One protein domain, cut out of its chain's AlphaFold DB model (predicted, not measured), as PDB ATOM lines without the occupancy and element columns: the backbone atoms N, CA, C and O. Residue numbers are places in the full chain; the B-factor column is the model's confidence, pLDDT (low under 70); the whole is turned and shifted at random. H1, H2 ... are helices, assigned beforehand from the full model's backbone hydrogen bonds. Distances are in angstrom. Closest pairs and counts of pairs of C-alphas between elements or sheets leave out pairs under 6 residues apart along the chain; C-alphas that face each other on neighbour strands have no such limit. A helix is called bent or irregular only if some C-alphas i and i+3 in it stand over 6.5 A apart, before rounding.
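What this domain is: This is residues 265 to 370 of the 498 residues of a protein of Physcomitrium patens (UniProt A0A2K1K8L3). One very long helix, H1, makes the long arm of an open L, and a shorter helix, H2, makes the other arm, joined to it at the corner by a tight link. From the far end of H2 a long stretch with no named element, residues 330 to 365, folds back toward H1 and ends at the small helix H3, while residues 265 to 283 of H1 stick out. The printed part has 106 residues with three named helices, in the order H1, H2, H3, and no named strand; its class is all helix. It is extended, with a radius of gyration of the C-alphas of 22.5 A and spans of 74 by 35 by 22 A.

Where its parts are: H1 is residues 265 to 305, 57.3 A from first to last C-alpha, beginning at C-alpha 265 (191.437, 164.968, 163.277). It is neither bent nor irregular, but only just: C-alphas 291 and 294 are 6.5 A apart. H2 is residues 309 to 329, 30.5 A long, with C-alpha 329 at (140.122, 114.641, 146.514). H3 is residues 366 to 369, 5.1 A long, ending at C-alpha 369 (167.490, 141.268, 169.099).

How they stand to each other: H1 touches no helix. H1 and H2 are apart, with 3 residues between them. H3 is apart from H1 and also from H2. Each O i to N i+4 pair of H2 is within hydrogen-bond range, as are 35 of 37 in H1; H3 is too short for such a pair.

The domain as a whole: The C-alphas of Glu 265 and Asn 329, the two farthest apart, are 73.8 A apart. The printed part has no cut. The link from H2 to H3 is long, with 36 residues. Mean pLDDT of the printed part is 73.5; residues 326 to 355, of which 326 to 329 belong to H2, are under 70.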
ATOM      1  N   GLU A 265     191.511 165.690 162.004       79.69
ATOM      2  CA  GLU A 265     191.437 164.968 163.277       79.69
ATOM      3  C   GLU A 265     190.070 164.292 163.457       79.69
ATOM      4  O   GLU A 265     190.003 163.086 163.714       79.69
ATOM      5  N   VAL A 266     188.969 165.013 163.221       81.75
ATOM      6  CA  VAL A 266     187.613 164.442 163.288       81.75
ATOM      7  C   VAL A 266     187.422 163.340 162.245       81.75
ATOM      8  O   VAL A 266     186.873 162.284 162.565       81.75
ATOM      9  N   ASN A 267     187.903 163.526 161.014       82.62
ATOM     10  CA  ASN A 267     187.834 162.491 159.982       82.62
ATOM     11  C   ASN A 267     188.643 161.244 160.367       82.62
ATOM     12  O   ASN A 267     188.163 160.125 160.170       82.62
ATOM     13  N   SER A 268     189.826 161.419 160.959       82.38
ATOM     14  CA  SER A 268     190.658 160.319 161.455       82.38
ATOM     15  C   SER A 268     189.978 159.570 162.605       82.38
ATOM     16  O   SER A 268     189.990 158.338 162.639       82.38
ATOM     17  N   MET A 269     189.292 160.290 163.499       85.12
ATOM     18  CA  MET A 269     188.514 159.709 164.590       85.12
ATOM     19  C   MET A 269     187.330 158.902 164.049       85.12
ATOM     20  O   MET A 269     187.133 157.760 164.463       85.12
ATOM     21  N   ILE A 270     186.597 159.441 163.068       86.88
ATOM     22  CA  ILE A 270     185.505 158.731 162.386       86.88
ATOM     23  C   ILE A 270     186.035 157.478 161.679       86.88
ATOM     24  O   ILE A 270     185.411 156.419 161.746       86.88
ATOM     25  N   ALA A 271     187.178 157.566 160.994       83.31
ATOM     26  CA  ALA A 271     187.789 156.422 160.322       83.31
ATOM     27  C   ALA A 271     188.204 155.337 161.329       83.31
ATOM     28  O   ALA A 271     187.915 154.157 161.127       83.31
ATOM     29  N   ARG A 272     188.806 155.733 162.454       85.06
ATOM     30  CA  ARG A 272     189.161 154.819 163.542       85.06
ATOM     31  C   ARG A 272     187.928 154.152 164.140       85.06
ATOM     32  O   ARG A 272     187.936 152.941 164.332       85.06
ATOM     33  N   GLU A 273     186.866 154.909 164.399       85.88
ATOM     34  CA  GLU A 273     185.606 154.370 164.912       85.88
ATOM     35  C   GLU A 273     184.986 153.364 163.933       85.88
ATOM     36  O   GLU A 273     184.574 152.282 164.351       85.88
ATOM     37  N   LYS A 274     184.984 153.671 162.630       84.81
ATOM     38  CA  LYS A 274     184.524 152.746 161.583       84.81
ATOM     39  C   LYS A 274     185.326 151.449 161.569       84.81
ATOM     40  O   LYS A 274     184.719 150.383 161.517       84.81
ATOM     41  N   ASN A 275     186.653 151.529 161.653       86.38
ATOM     42  CA  ASN A 275     187.517 150.347 161.680       86.38
ATOM     43  C   ASN A 275     187.255 149.499 162.929       86.38
ATOM     44  O   ASN A 275     187.007 148.304 162.815       86.38
ATOM     45  N   VAL A 276     187.177 150.127 164.105       87.00
ATOM     46  CA  VAL A 276     186.826 149.434 165.355       87.00
ATOM     47  C   VAL A 276     185.443 148.782 165.257       87.00
ATOM     48  O   VAL A 276     185.235 147.681 165.767       87.00
ATOM     49  N   HIS A 277     184.481 149.439 164.609       79.06
ATOM     50  CA  HIS A 277     183.165 148.860 164.366       79.06
ATOM     51  C   HIS A 277     183.217 147.650 163.430       79.06
ATOM     52  O   HIS A 277     182.567 146.646 163.722       79.06
ATOM     53  N   ALA A 278     183.989 147.726 162.346       80.56
ATOM     54  CA  ALA A 278     184.185 146.614 161.420       80.56
ATOM     55  C   ALA A 278     184.858 145.420 162.115       80.56
ATOM     56  O   ALA A 278     184.386 144.293 161.982       80.56
ATOM     57  N   ASP A 279     185.879 145.664 162.939       85.50
ATOM     58  CA  ASP A 279     186.569 144.620 163.702       85.50
ATOM     59  C   ASP A 279     185.627 143.934 164.700       85.50
ATOM     60  O   ASP A 279     185.595 142.705 164.800       85.50
ATOM     61  N   LYS A 280     184.790 144.714 165.398       83.50
ATOM     62  CA  LYS A 280     183.750 144.177 166.288       83.50
ATOM     63  C   LYS A 280     182.734 143.328 165.526       83.50
ATOM     64  O   LYS A 280     182.364 142.261 166.009       83.50
ATOM     65  N   GLN A 281     182.294 143.775 164.350       79.38
ATOM     66  CA  GLN A 281     181.372 143.011 163.505       79.38
ATOM     67  C   GLN A 281     182.005 141.712 163.003       79.38
ATOM     68  O   GLN A 281     181.359 140.669 163.050       79.38
ATOM     69  N   ALA A 282     183.272 141.743 162.592       82.06
ATOM     70  CA  ALA A 282     183.996 140.556 162.153       82.06
ATOM     71  C   ALA A 282     184.190 139.548 163.298       82.06
ATOM     72  O   ALA A 282     183.990 138.348 163.111       82.06
ATOM     73  N   ALA A 283     184.534 140.018 164.501       83.94
ATOM     74  CA  ALA A 283     184.637 139.167 165.686       83.94
ATOM     75  C   ALA A 283     183.281 138.551 166.063       83.94
ATOM     76  O   ALA A 283     183.192 137.354 166.342       83.94
ATOM     77  N   MET A 284     182.214 139.352 166.006       82.62
ATOM     78  CA  MET A 284     180.850 138.892 166.251       82.62
ATOM     79  C   MET A 284     180.422 137.839 165.223       82.62
ATOM     80  O   MET A 284     179.904 136.796 165.617       82.62
ATOM     81  N   TYR A 285     180.713 138.049 163.935       82.94
ATOM     82  CA  TYR A 285     180.451 137.069 162.882       82.94
ATOM     83  C   TYR A 285     181.150 135.739 163.161       82.94
ATOM     84  O   TYR A 285     180.491 134.708 163.169       82.94
ATOM     85  N   LYS A 286     182.450 135.759 163.485       84.56
ATOM     86  CA  LYS A 286     183.200 134.538 163.824       84.56
ATOM     87  C   LYS A 286     182.590 133.803 165.017       84.56
ATOM     88  O   LYS A 286     182.466 132.582 165.001       84.56
ATOM     89  N   SER A 287     182.181 134.538 166.051       84.25
ATOM     90  CA  SER A 287     181.522 133.929 167.212       84.25
ATOM     91  C   SER A 287     180.169 133.309 166.844       84.25
ATOM     92  O   SER A 287     179.859 132.205 167.283       84.25
ATOM     93  N   TRP A 288     179.392 133.974 165.988       87.44
ATOM     94  CA  TRP A 288     178.118 133.463 165.500       87.44
ATOM     95  C   TRP A 288     178.311 132.235 164.601       87.44
ATOM     96  O   TRP A 288     177.618 131.238 164.765       87.44
ATOM     97  N   GLU A 289     179.288 132.252 163.702       85.69
ATOM     98  CA  GLU A 289     179.606 131.129 162.820       85.69
ATOM     99  C   GLU A 289     179.951 129.868 163.627       85.69
ATOM    100  O   GLU A 289     179.367 128.805 163.414       85.69
ATOM    101  N   MET A 290     180.812 130.001 164.638       83.50
ATOM    102  CA  MET A 290     181.183 128.883 165.508       83.50
ATOM    103  C   MET A 290     180.027 128.398 166.387       83.50
ATOM    104  O   MET A 290     179.750 127.202 166.447       83.50
ATOM    105  N   HIS A 291     179.353 129.305 167.095       82.38
ATOM    106  CA  HIS A 291     178.379 128.915 168.117       82.38
ATOM    107  C   HIS A 291     176.972 128.668 167.578       82.38
ATOM    108  O   HIS A 291     176.202 127.941 168.209       82.38
ATOM    109  N   VAL A 292     176.625 129.256 166.435       83.38
ATOM    110  CA  VAL A 292     175.301 129.127 165.830       83.38
ATOM    111  C   VAL A 292     175.349 128.233 164.602       83.38
ATOM    112  O   VAL A 292     174.722 127.173 164.596       83.38
ATOM    113  N   TYR A 293     176.094 128.640 163.574       83.00
ATOM    114  CA  TYR A 293     176.053 127.973 162.274       83.00
ATOM    115  C   TYR A 293     176.600 126.545 162.337       83.00
ATOM    116  O   TYR A 293     175.865 125.606 162.027       83.00
ATOM    117  N   HIS A 294     177.833 126.362 162.819       85.44
ATOM    118  CA  HIS A 294     178.444 125.033 162.913       85.44
ATOM    119  C   HIS A 294     177.672 124.109 163.853       85.44
ATOM    120  O   HIS A 294     177.361 122.986 163.474       85.44
ATOM    121  N   ASN A 295     177.215 124.600 165.007       84.75
ATOM    122  CA  ASN A 295     176.397 123.798 165.923       84.75
ATOM    123  C   ASN A 295     175.081 123.306 165.296       84.75
ATOM    124  O   ASN A 295     174.648 122.183 165.562       84.75
ATOM    125  N   ILE A 296     174.413 124.128 164.481       81.38
ATOM    126  CA  ILE A 296     173.201 123.709 163.763       81.38
ATOM    127  C   ILE A 296     173.562 122.725 162.647       81.38
ATOM    128  O   ILE A 296     172.896 121.699 162.496       81.38
ATOM    129  N   GLN A 297     174.613 123.019 161.882       83.81
ATOM    130  CA  GLN A 297     175.068 122.179 160.780       83.81
ATOM    131  C   GLN A 297     175.512 120.795 161.264       83.81
ATOM    132  O   GLN A 297     175.147 119.799 160.645       83.81
ATOM    133  N   ASP A 298     176.197 120.714 162.401       84.94
ATOM    134  CA  ASP A 298     176.627 119.465 163.022       84.94
ATOM    135  C   ASP A 298     175.431 118.652 163.508       84.94
ATOM    136  O   ASP A 298     175.320 117.468 163.191       84.94
ATOM    137  N   GLN A 299     174.462 119.287 164.180       81.19
ATOM    138  CA  GLN A 299     173.224 118.615 164.592       81.19
ATOM    139  C   GLN A 299     172.438 118.055 163.399       81.19
ATOM    140  O   GLN A 299     171.881 116.956 163.479       81.19
ATOM    141  N   ILE A 300     172.365 118.805 162.297       82.06
ATOM    142  CA  ILE A 300     171.718 118.347 161.064       82.06
ATOM    143  C   ILE A 300     172.537 117.212 160.446       82.06
ATOM    144  O   ILE A 300     171.976 116.169 160.116       82.06
ATOM    145  N   GLY A 301     173.855 117.373 160.344       80.12
ATOM    146  CA  GLY A 301     174.772 116.397 159.769       80.12
ATOM    147  C   GLY A 301     174.785 115.070 160.525       80.12
ATOM    148  O   GLY A 301     174.809 114.012 159.902       80.12
ATOM    149  N   GLU A 302     174.718 115.082 161.855       83.12
ATOM    150  CA  GLU A 302     174.574 113.871 162.670       83.12
ATOM    151  C   GLU A 302     173.243 113.160 162.425       83.12
ATOM    152  O   GLU A 302     173.190 111.931 162.375       83.12
ATOM    153  N   LYS A 303     172.152 113.917 162.274       79.31
ATOM    154  CA  LYS A 303     170.826 113.346 162.006       79.31
ATOM    155  C   LYS A 303     170.716 112.798 160.590       79.31
ATOM    156  O   LYS A 303     170.121 111.742 160.410       79.31
ATOM    157  N   LEU A 304     171.326 113.467 159.613       78.38
ATOM    158  CA  LEU A 304     171.429 112.979 158.238       78.38
ATOM    159  C   LEU A 304     172.294 111.719 158.152       78.38
ATOM    160  O   LEU A 304     171.897 110.771 157.489       78.38
ATOM    161  N   ARG A 305     173.412 111.650 158.887       80.94
ATOM    162  CA  ARG A 305     174.256 110.441 158.959       80.94
ATOM    163  C   ARG A 305     173.536 109.223 159.547       80.94
ATOM    164  O   ARG A 305     173.889 108.098 159.219       80.94
ATOM    165  N   LYS A 306     172.542 109.435 160.413       80.56
ATOM    166  CA  LYS A 306     171.721 108.362 161.004       80.56
ATOM    167  C   LYS A 306     170.599 107.877 160.080       80.56
ATOM    168  O   LYS A 306     170.008 106.841 160.370       80.56
ATOM    169  N   LEU A 307     170.279 108.618 159.019       75.38
ATOM    170  CA  LEU A 307     169.215 108.260 158.084       75.38
ATOM    171  C   LEU A 307     169.759 107.321 157.008       75.38
ATOM    172  O   LEU A 307     170.707 107.653 156.301       75.38
ATOM    173  N   SER A 308     169.129 106.157 156.857       77.50
ATOM    174  CA  SER A 308     169.444 105.267 155.740       77.50
ATOM    175  C   SER A 308     168.803 105.767 154.433       77.50
ATOM    176  O   SER A 308     167.758 106.428 154.469       77.50
ATOM    177  N   PRO A 309     169.362 105.417 153.260       76.19
ATOM    178  CA  PRO A 309     168.738 105.712 151.965       76.19
ATOM    179  C   PRO A 309     167.293 105.194 151.855       76.19
ATOM    180  O   PRO A 309     166.423 105.859 151.288       76.19
ATOM    181  N   ASP A 310     167.001 104.047 152.474       75.00
ATOM    182  CA  ASP A 310     165.658 103.458 152.507       75.00
ATOM    183  C   ASP A 310     164.682 104.269 153.366       75.00
ATOM    184  O   ASP A 310     163.513 104.428 153.015       75.00
ATOM    185  N   GLN A 311     165.151 104.848 154.474       73.69
ATOM    186  CA  GLN A 311     164.341 105.750 155.295       73.69
ATOM    187  C   GLN A 311     164.056 107.068 154.571       73.69
ATOM    188  O   GLN A 311     162.944 107.587 154.667       73.69
ATOM    189  N   ILE A 312     165.028 107.597 153.823       72.81
ATOM    190  CA  ILE A 312     164.849 108.811 153.013       72.81
ATOM    191  C   ILE A 312     163.827 108.553 151.900       72.81
ATOM    192  O   ILE A 312     162.870 109.310 151.754       72.81
ATOM    193  N   SER A 313     163.978 107.457 151.155       72.75
ATOM    194  CA  SER A 313     163.039 107.100 150.086       72.75
ATOM    195  C   SER A 313     161.634 106.792 150.616       72.75
ATOM    196  O   SER A 313     160.652 107.197 149.998       72.75
ATOM    197  N   SER A 314     161.514 106.162 151.787       73.88
ATOM    198  CA  SER A 314     160.222 105.927 152.447       73.88
ATOM    199  C   SER A 314     159.531 107.232 152.850       73.88
ATOM    200  O   SER A 314     158.325 107.372 152.653       73.88
ATOM    201  N   LYS A 315     160.286 108.216 153.353       71.69
ATOM    202  CA  LYS A 315     159.763 109.556 153.664       71.69
ATOM    203  C   LYS A 315     159.296 110.298 152.413       71.69
ATOM    204  O   LYS A 315     158.196 110.841 152.414       71.69
ATOM    205  N   LEU A 316     160.082 110.260 151.335       72.00
ATOM    206  CA  LEU A 316     159.708 110.871 150.053       72.00
ATOM    207  C   LEU A 316     158.448 110.228 149.459       72.00
ATOM    208  O   LEU A 316     157.553 110.934 149.004       72.00
ATOM    209  N   ARG A 317     158.337 108.894 149.521       73.75
ATOM    210  CA  ARG A 317     157.125 108.173 149.101       73.75
ATOM    211  C   ARG A 317     155.914 108.581 149.932       73.75
ATOM    212  O   ARG A 317     154.863 108.847 149.366       73.75
ATOM    213  N   TYR A 318     156.067 108.696 151.251       75.75
ATOM    214  CA  TYR A 318     154.993 109.156 152.130       75.75
ATOM    215  C   TYR A 318     154.508 110.572 151.771       75.75
ATOM    216  O   TYR A 318     153.302 110.828 151.750       75.75
ATOM    217  N   GLU A 319     155.424 111.493 151.460       71.25
ATOM    218  CA  GLU A 319     155.079 112.852 151.025       71.25
ATOM    219  C   GLU A 319     154.360 112.857 149.672       71.25
ATOM    220  O   GLU A 319     153.322 113.507 149.522       71.25
ATOM    221  N   GLN A 320     154.862 112.075 148.715       71.62
ATOM    222  CA  GLN A 320     154.257 111.929 147.397       71.62
ATOM    223  C   GLN A 320     152.856 111.304 147.475       71.62
ATOM    224  O   GLN A 320     151.930 111.803 146.835       71.62
ATOM    225  N   ASP A 321     152.663 110.280 148.310       74.69
ATOM    226  CA  ASP A 321     151.365 109.640 148.540       74.69
ATOM    227  C   ASP A 321     150.373 110.593 149.211       74.69
ATOM    228  O   ASP A 321     149.187 110.600 148.873       74.69
ATOM    229  N   ARG A 322     150.833 111.421 150.158       73.12
ATOM    230  CA  ARG A 322     149.990 112.436 150.807       73.12
ATOM    231  C   ARG A 322     149.516 113.474 149.793       73.12
ATOM    232  O   ARG A 322     148.326 113.792 149.770       73.12
ATOM    233  N   TYR A 323     150.424 113.971 148.955       71.44
ATOM    234  CA  TYR A 323     150.082 114.904 147.888       71.44
ATOM    235  C   TYR A 323     149.110 114.268 146.886       71.44
ATOM    236  O   TYR A 323     148.057 114.838 146.615       71.44
ATOM    237  N   ALA A 324     149.394 113.053 146.409       72.50
ATOM    238  CA  ALA A 324     148.541 112.340 145.459       72.50
ATOM    239  C   ALA A 324     147.123 112.099 146.004       72.50
ATOM    240  O   ALA A 324     146.143 112.325 145.294       72.50
ATOM    241  N   LYS A 325     146.992 111.713 147.282       75.75
ATOM    242  CA  LYS A 325     145.688 111.572 147.955       75.75
ATOM    243  C   LYS A 325     144.923 112.887 148.004       75.75
ATOM    244  O   LYS A 325     143.715 112.910 147.786       75.75
ATOM    245  N   ALA A 326     145.616 113.983 148.283       69.94
ATOM    246  CA  ALA A 326     144.970 115.273 148.397       69.94
ATOM    247  C   ALA A 326     144.577 115.861 147.028       69.94
ATOM    248  O   ALA A 326     143.485 116.413 146.910       69.94
ATOM    249  N   VAL A 327     145.395 115.660 145.985       67.38
ATOM    250  CA  VAL A 327     145.054 115.997 144.587       67.38
ATOM    251  C   VAL A 327     143.878 115.158 144.078       67.38
ATOM    252  O   VAL A 327     143.035 115.658 143.334       67.38
ATOM    253  N   GLY A 328     143.794 113.889 144.486       65.25
ATOM    254  CA  GLY A 328     142.676 113.010 144.137       65.25
ATOM    255  C   GLY A 328     141.329 113.485 144.692       65.25
ATOM    256  O   GLY A 328     140.304 113.293 144.043       65.25
ATOM    257  N   ASN A 329     141.332 114.145 145.854       63.78
ATOM    258  CA  ASN A 329     140.122 114.641 146.514       63.78
ATOM    259  C   ASN A 329     139.798 116.103 146.161       63.78
ATOM    260  O   ASN A 329     138.629 116.486 146.141       63.78
ATOM    261  N   HIS A 330     140.810 116.925 145.868       57.47
ATOM    262  CA  HIS A 330     140.651 118.355 145.606       57.47
ATOM    263  C   HIS A 330     141.639 118.864 144.552       57.47
ATOM    264  O   HIS A 330     142.784 118.429 144.480       57.47
ATOM    265  N   LYS A 331     141.238 119.877 143.773       58.94
ATOM    266  CA  LYS A 331     142.180 120.622 142.925       58.94
ATOM    267  C   LYS A 331     143.060 121.490 143.824       58.94
ATOM    268  O   LYS A 331     142.620 122.532 144.301       58.94
ATOM    269  N   ILE A 332     144.277 121.034 144.094       55.66
ATOM    270  CA  ILE A 332     145.268 121.795 144.856       55.66
ATOM    271  C   ILE A 332     145.939 122.771 143.896       55.66
ATOM    272  O   ILE A 332     146.566 122.359 142.923       55.66
ATOM    273  N   PHE A 333     145.791 124.063 144.169       53.66
ATOM    274  CA  PHE A 333     146.528 125.124 143.492       53.66
ATOM    275  C   PHE A 333     147.590 125.642 144.458       53.66
ATOM    276  O   PHE A 333     147.281 125.856 145.628       53.66
ATOM    277  N   CYS A 334     148.822 125.849 143.986       48.41
ATOM    278  CA  CYS A 334     149.956 126.255 144.830       48.41
ATOM    279  C   CYS A 334     149.712 127.552 145.625       48.41
ATOM    280  O   CYS A 334     150.343 127.754 146.659       48.41
ATOM    281  N   ASP A 335     148.775 128.388 145.171       48.25
ATOM    282  CA  ASP A 335     148.521 129.717 145.734       48.25
ATOM    283  C   ASP A 335     147.384 129.744 146.770       48.25
ATOM    284  O   ASP A 335     147.239 130.722 147.502       48.25
ATOM    285  N   ILE A 336     146.570 128.684 146.859       51.62
ATOM    286  CA  ILE A 336     145.461 128.597 147.816       51.62
ATOM    287  C   ILE A 336     145.790 127.491 148.809       51.62
ATOM    288  O   ILE A 336     145.738 126.305 148.481       51.62
ATOM    289  N   MET A 337     146.114 127.892 150.040       51.06
ATOM    290  CA  MET A 337     146.228 126.977 151.174       51.06
ATOM    291  C   MET A 337     144.901 126.228 151.318       51.06
ATOM    292  O   MET A 337     143.881 126.825 151.654       51.06
ATOM    293  N   ASN A 338     144.909 124.937 150.998       56.69
ATOM    294  CA  ASN A 338     143.744 124.074 151.111       56.69
ATOM    295  C   ASN A 338     143.815 123.337 152.453       56.69
ATOM    296  O   ASN A 338     144.834 122.712 152.748       56.69
ATOM    297  N   ASP A 339     142.738 123.362 153.236       63.06
ATOM    298  CA  ASP A 339     142.649 122.660 154.525       63.06
ATOM    299  C   ASP A 339     142.928 121.152 154.389       63.06
ATOM    300  O   ASP A 339     143.432 120.517 155.313       63.06
ATOM    301  N   ALA A 340     142.661 120.568 153.213       60.00
ATOM    302  CA  ALA A 340     142.923 119.157 152.934       60.00
ATOM    303  C   ALA A 340     144.416 118.822 152.746       60.00
ATOM    304  O   ALA A 340     144.819 117.667 152.914       60.00
ATOM    305  N   TYR A 341     145.249 119.801 152.378       61.00
ATOM    306  CA  TYR A 341     146.690 119.619 152.215       61.00
ATOM    307  C   TYR A 341     147.439 120.931 152.392       61.00
ATOM    308  O   TYR A 341     147.486 121.778 151.499       61.00
ATOM    309  N   ASN A 342     148.107 121.038 153.536       66.50
ATOM    310  CA  ASN A 342     149.046 122.105 153.801       66.50
ATOM    311  C   ASN A 342     150.487 121.583 153.640       66.50
ATOM    312  O   ASN A 342     150.951 120.805 154.484       66.50
ATOM    313  N   PRO A 343     151.233 122.021 152.609       62.12
ATOM    314  CA  PRO A 343     152.621 121.602 152.414       62.12
ATOM    315  C   PRO A 343     153.537 122.041 153.573       62.12
ATOM    316  O   PRO A 343     154.572 121.425 153.815       62.12
ATOM    317  N   PHE A 344     153.139 123.053 154.355       60.91
ATOM    318  CA  PHE A 344     153.904 123.565 155.493       60.91
ATOM    319  C   PHE A 344     153.576 122.878 156.824       60.91
ATOM    320  O   PHE A 344     154.321 123.045 157.789       60.91
ATOM    321  N   GLU A 345     152.516 122.069 156.920       63.06
ATOM    322  CA  GLU A 345     152.248 121.271 158.131       63.06
ATOM    323  C   GLU A 345     153.319 120.218 158.383       63.06
ATOM    324  O   GLU A 345     153.632 119.905 159.529       63.06
ATOM    325  N   LEU A 346     153.907 119.692 157.312       52.88
ATOM    326  CA  LEU A 346     154.974 118.705 157.387       52.88
ATOM    327  C   LEU A 346     156.207 119.256 158.116       52.88
ATOM    328  O   LEU A 346     156.830 118.537 158.889       52.88
ATOM    329  N   SER A 347     156.479 120.560 157.996       52.66
ATOM    330  CA  SER A 347     157.543 121.223 158.761       52.66
ATOM    331  C   SER A 347     157.322 121.186 160.283       52.66
ATOM    332  O   SER A 347     158.274 121.359 161.045       52.66
ATOM    333  N   LYS A 348     156.083 120.934 160.736       54.44
ATOM    334  CA  LYS A 348     155.719 120.757 162.150       54.44
ATOM    335  C   LYS A 348     155.775 119.292 162.593       54.44
ATOM    336  O   LYS A 348     155.819 119.038 163.797       54.44
ATOM    337  N   SER A 349     155.779 118.326 161.667       57.25
ATOM    338  CA  SER A 349     155.848 116.908 162.020       57.25
ATOM    339  C   SER A 349     157.280 116.534 162.420       57.25
ATOM    340  O   SER A 349     158.261 116.829 161.733       57.25
ATOM    341  N   LYS A 350     157.424 115.914 163.597       57.69
ATOM    342  CA  LYS A 350     158.735 115.539 164.157       57.69
ATOM    343  C   LYS A 350     159.414 114.398 163.400       57.69
ATOM    344  O   LYS A 350     160.623 114.237 163.514       57.69
ATOM    345  N   GLU A 351     158.637 113.612 162.665       59.09
ATOM    346  CA  GLU A 351     159.065 112.325 162.115       59.09
ATOM    347  C   GLU A 351     159.690 112.459 160.725       59.09
ATOM    348  O   GLU A 351     160.691 111.797 160.432       59.09
ATOM    349  N   ASN A 352     159.177 113.366 159.887       58.00
ATOM    350  CA  ASN A 352     159.634 113.482 158.500       58.00
ATOM    351  C   ASN A 352     160.832 114.427 158.363       58.00
ATOM    352  O   ASN A 352     161.791 114.082 157.670       58.00
ATOM    353  N   TYR A 353     160.860 115.533 159.113       65.31
ATOM    354  CA  TYR A 353     161.897 116.564 158.996       65.31
ATOM    355  C   TYR A 353     163.015 116.436 160.034       65.31
ATOM    356  O   TYR A 353     162.809 116.027 161.177       65.31
ATOM    357  N   VAL A 354     164.224 116.845 159.639       66.50
ATOM    358  CA  VAL A 354     165.368 116.961 160.547       66.50
ATOM    359  C   VAL A 354     165.214 118.236 161.375       66.50
ATOM    360  O   VAL A 354     165.461 119.349 160.913       66.50
ATOM    361  N   HIS A 355     164.785 118.071 162.621       69.94
ATOM    362  CA  HIS A 355     164.720 119.163 163.593       69.94
ATOM    363  C   HIS A 355     166.088 119.396 164.230       69.94
ATOM    364  O   HIS A 355     166.837 118.443 164.416       69.94
ATOM    365  N   TYR A 356     166.408 120.619 164.633       72.12
ATOM    366  CA  TYR A 356     167.586 120.934 165.453       72.12
ATOM    367  C   TYR A 356     167.138 121.569 166.770       72.12
ATOM    368  O   TYR A 356     166.039 122.117 166.868       72.12
ATOM    369  N   ASN A 357     167.953 121.431 167.811       76.31
ATOM    370  CA  ASN A 357     167.667 121.981 169.128       76.31
ATOM    371  C   ASN A 357     168.345 123.347 169.284       76.31
ATOM    372  O   ASN A 357     169.550 123.475 169.083       76.31
ATOM    373  N   VAL A 358     167.562 124.347 169.690       73.81
ATOM    374  CA  VAL A 358     168.006 125.738 169.880       73.81
ATOM    375  C   VAL A 358     168.313 126.048 171.354       73.81
ATOM    376  O   VAL A 358     168.886 127.084 171.664       73.81
ATOM    377  N   LYS A 359     167.969 125.156 172.298       71.75
ATOM    378  CA  LYS A 359     168.077 125.435 173.745       71.75
ATOM    379  C   LYS A 359     169.504 125.717 174.227       71.75
ATOM    380  O   LYS A 359     169.671 126.525 175.131       71.75
ATOM    381  N   ASN A 360     170.501 125.074 173.623       70.75
ATOM    382  CA  ASN A 360     171.909 125.207 174.013       70.75
ATOM    383  C   ASN A 360     172.688 126.162 173.093       70.75
ATOM    384  O   ASN A 360     173.913 126.204 173.139       70.75
ATOM    385  N   LEU A 361     171.986 126.887 172.218       77.69
ATOM    386  CA  LEU A 361     172.597 127.779 171.247       77.69
ATOM    387  C   LEU A 361     172.982 129.098 171.929       77.69
ATOM    388  O   LEU A 361     172.117 129.830 172.414       77.69
ATOM    389  N   ILE A 362     174.278 129.400 171.962       77.69
ATOM    390  CA  ILE A 362     174.778 130.694 172.432       77.69
ATOM    391  C   ILE A 362     174.788 131.630 171.228       77.69
ATOM    392  O   ILE A 362     175.735 131.643 170.447       77.69
ATOM    393  N   ASP A 363     173.702 132.378 171.057       77.06
ATOM    394  CA  ASP A 363     173.602 133.371 169.993       77.06
ATOM    395  C   ASP A 363     174.091 134.748 170.493       77.06
ATOM    396  O   ASP A 363     173.431 135.354 171.345       77.06
ATOM    397  N   PRO A 364     175.223 135.270 169.974       74.69
ATOM    398  CA  PRO A 364     175.741 136.583 170.357       74.69
ATOM    399  C   PRO A 364     174.803 137.738 169.964       74.69
ATOM    400  O   PRO A 364     174.824 138.784 170.610       74.69
ATOM    401  N   MET A 365     173.942 137.550 168.957       75.56
ATOM    402  CA  MET A 365     172.976 138.554 168.494       75.56
ATOM    403  C   MET A 365     171.707 138.589 169.344       75.56
ATOM    404  O   MET A 365     170.965 139.573 169.304       75.56
ATOM    405  N   LYS A 366     171.447 137.546 170.140       79.50
ATOM    406  CA  LYS A 366     170.219 137.427 170.935       79.50
ATOM    407  C   LYS A 366     170.032 138.606 171.881       79.50
ATOM    408  O   LYS A 366     168.929 139.130 171.997       79.50
ATOM    409  N   HIS A 367     171.115 139.066 172.505       71.50
ATOM    410  CA  HIS A 367     171.096 140.258 173.347       71.50
ATOM    411  C   HIS A 367     170.538 141.472 172.585       71.50
ATOM    412  O   HIS A 367     169.652 142.171 173.079       71.50
ATOM    413  N   ASP A 368     171.020 141.713 171.372       74.00
ATOM    414  CA  ASP A 368     170.647 142.892 170.596       74.00
ATOM    415  C   ASP A 368     169.243 142.766 169.995       74.00
ATOM    416  O   ASP A 368     168.482 143.733 170.024       74.00
ATOM    417  N   LEU A 369     168.850 141.565 169.561       74.50
ATOM    418  CA  LEU A 369     167.490 141.268 169.099       74.50
ATOM    419  C   LEU A 369     166.453 141.388 170.226       74.50
ATOM    420  O   LEU A 369     165.340 141.868 170.021       74.50
ATOM    421  N   GLU A 370     166.817 140.992 171.445       76.00
ATOM    422  CA  GLU A 370     165.953 141.095 172.623       76.00
ATOM    423  C   GLU A 370     166.047 142.456 173.312       76.00
ATOM    424  O   GLU A 370     165.335 142.693 174.287       76.00
TER     425      GLU A 370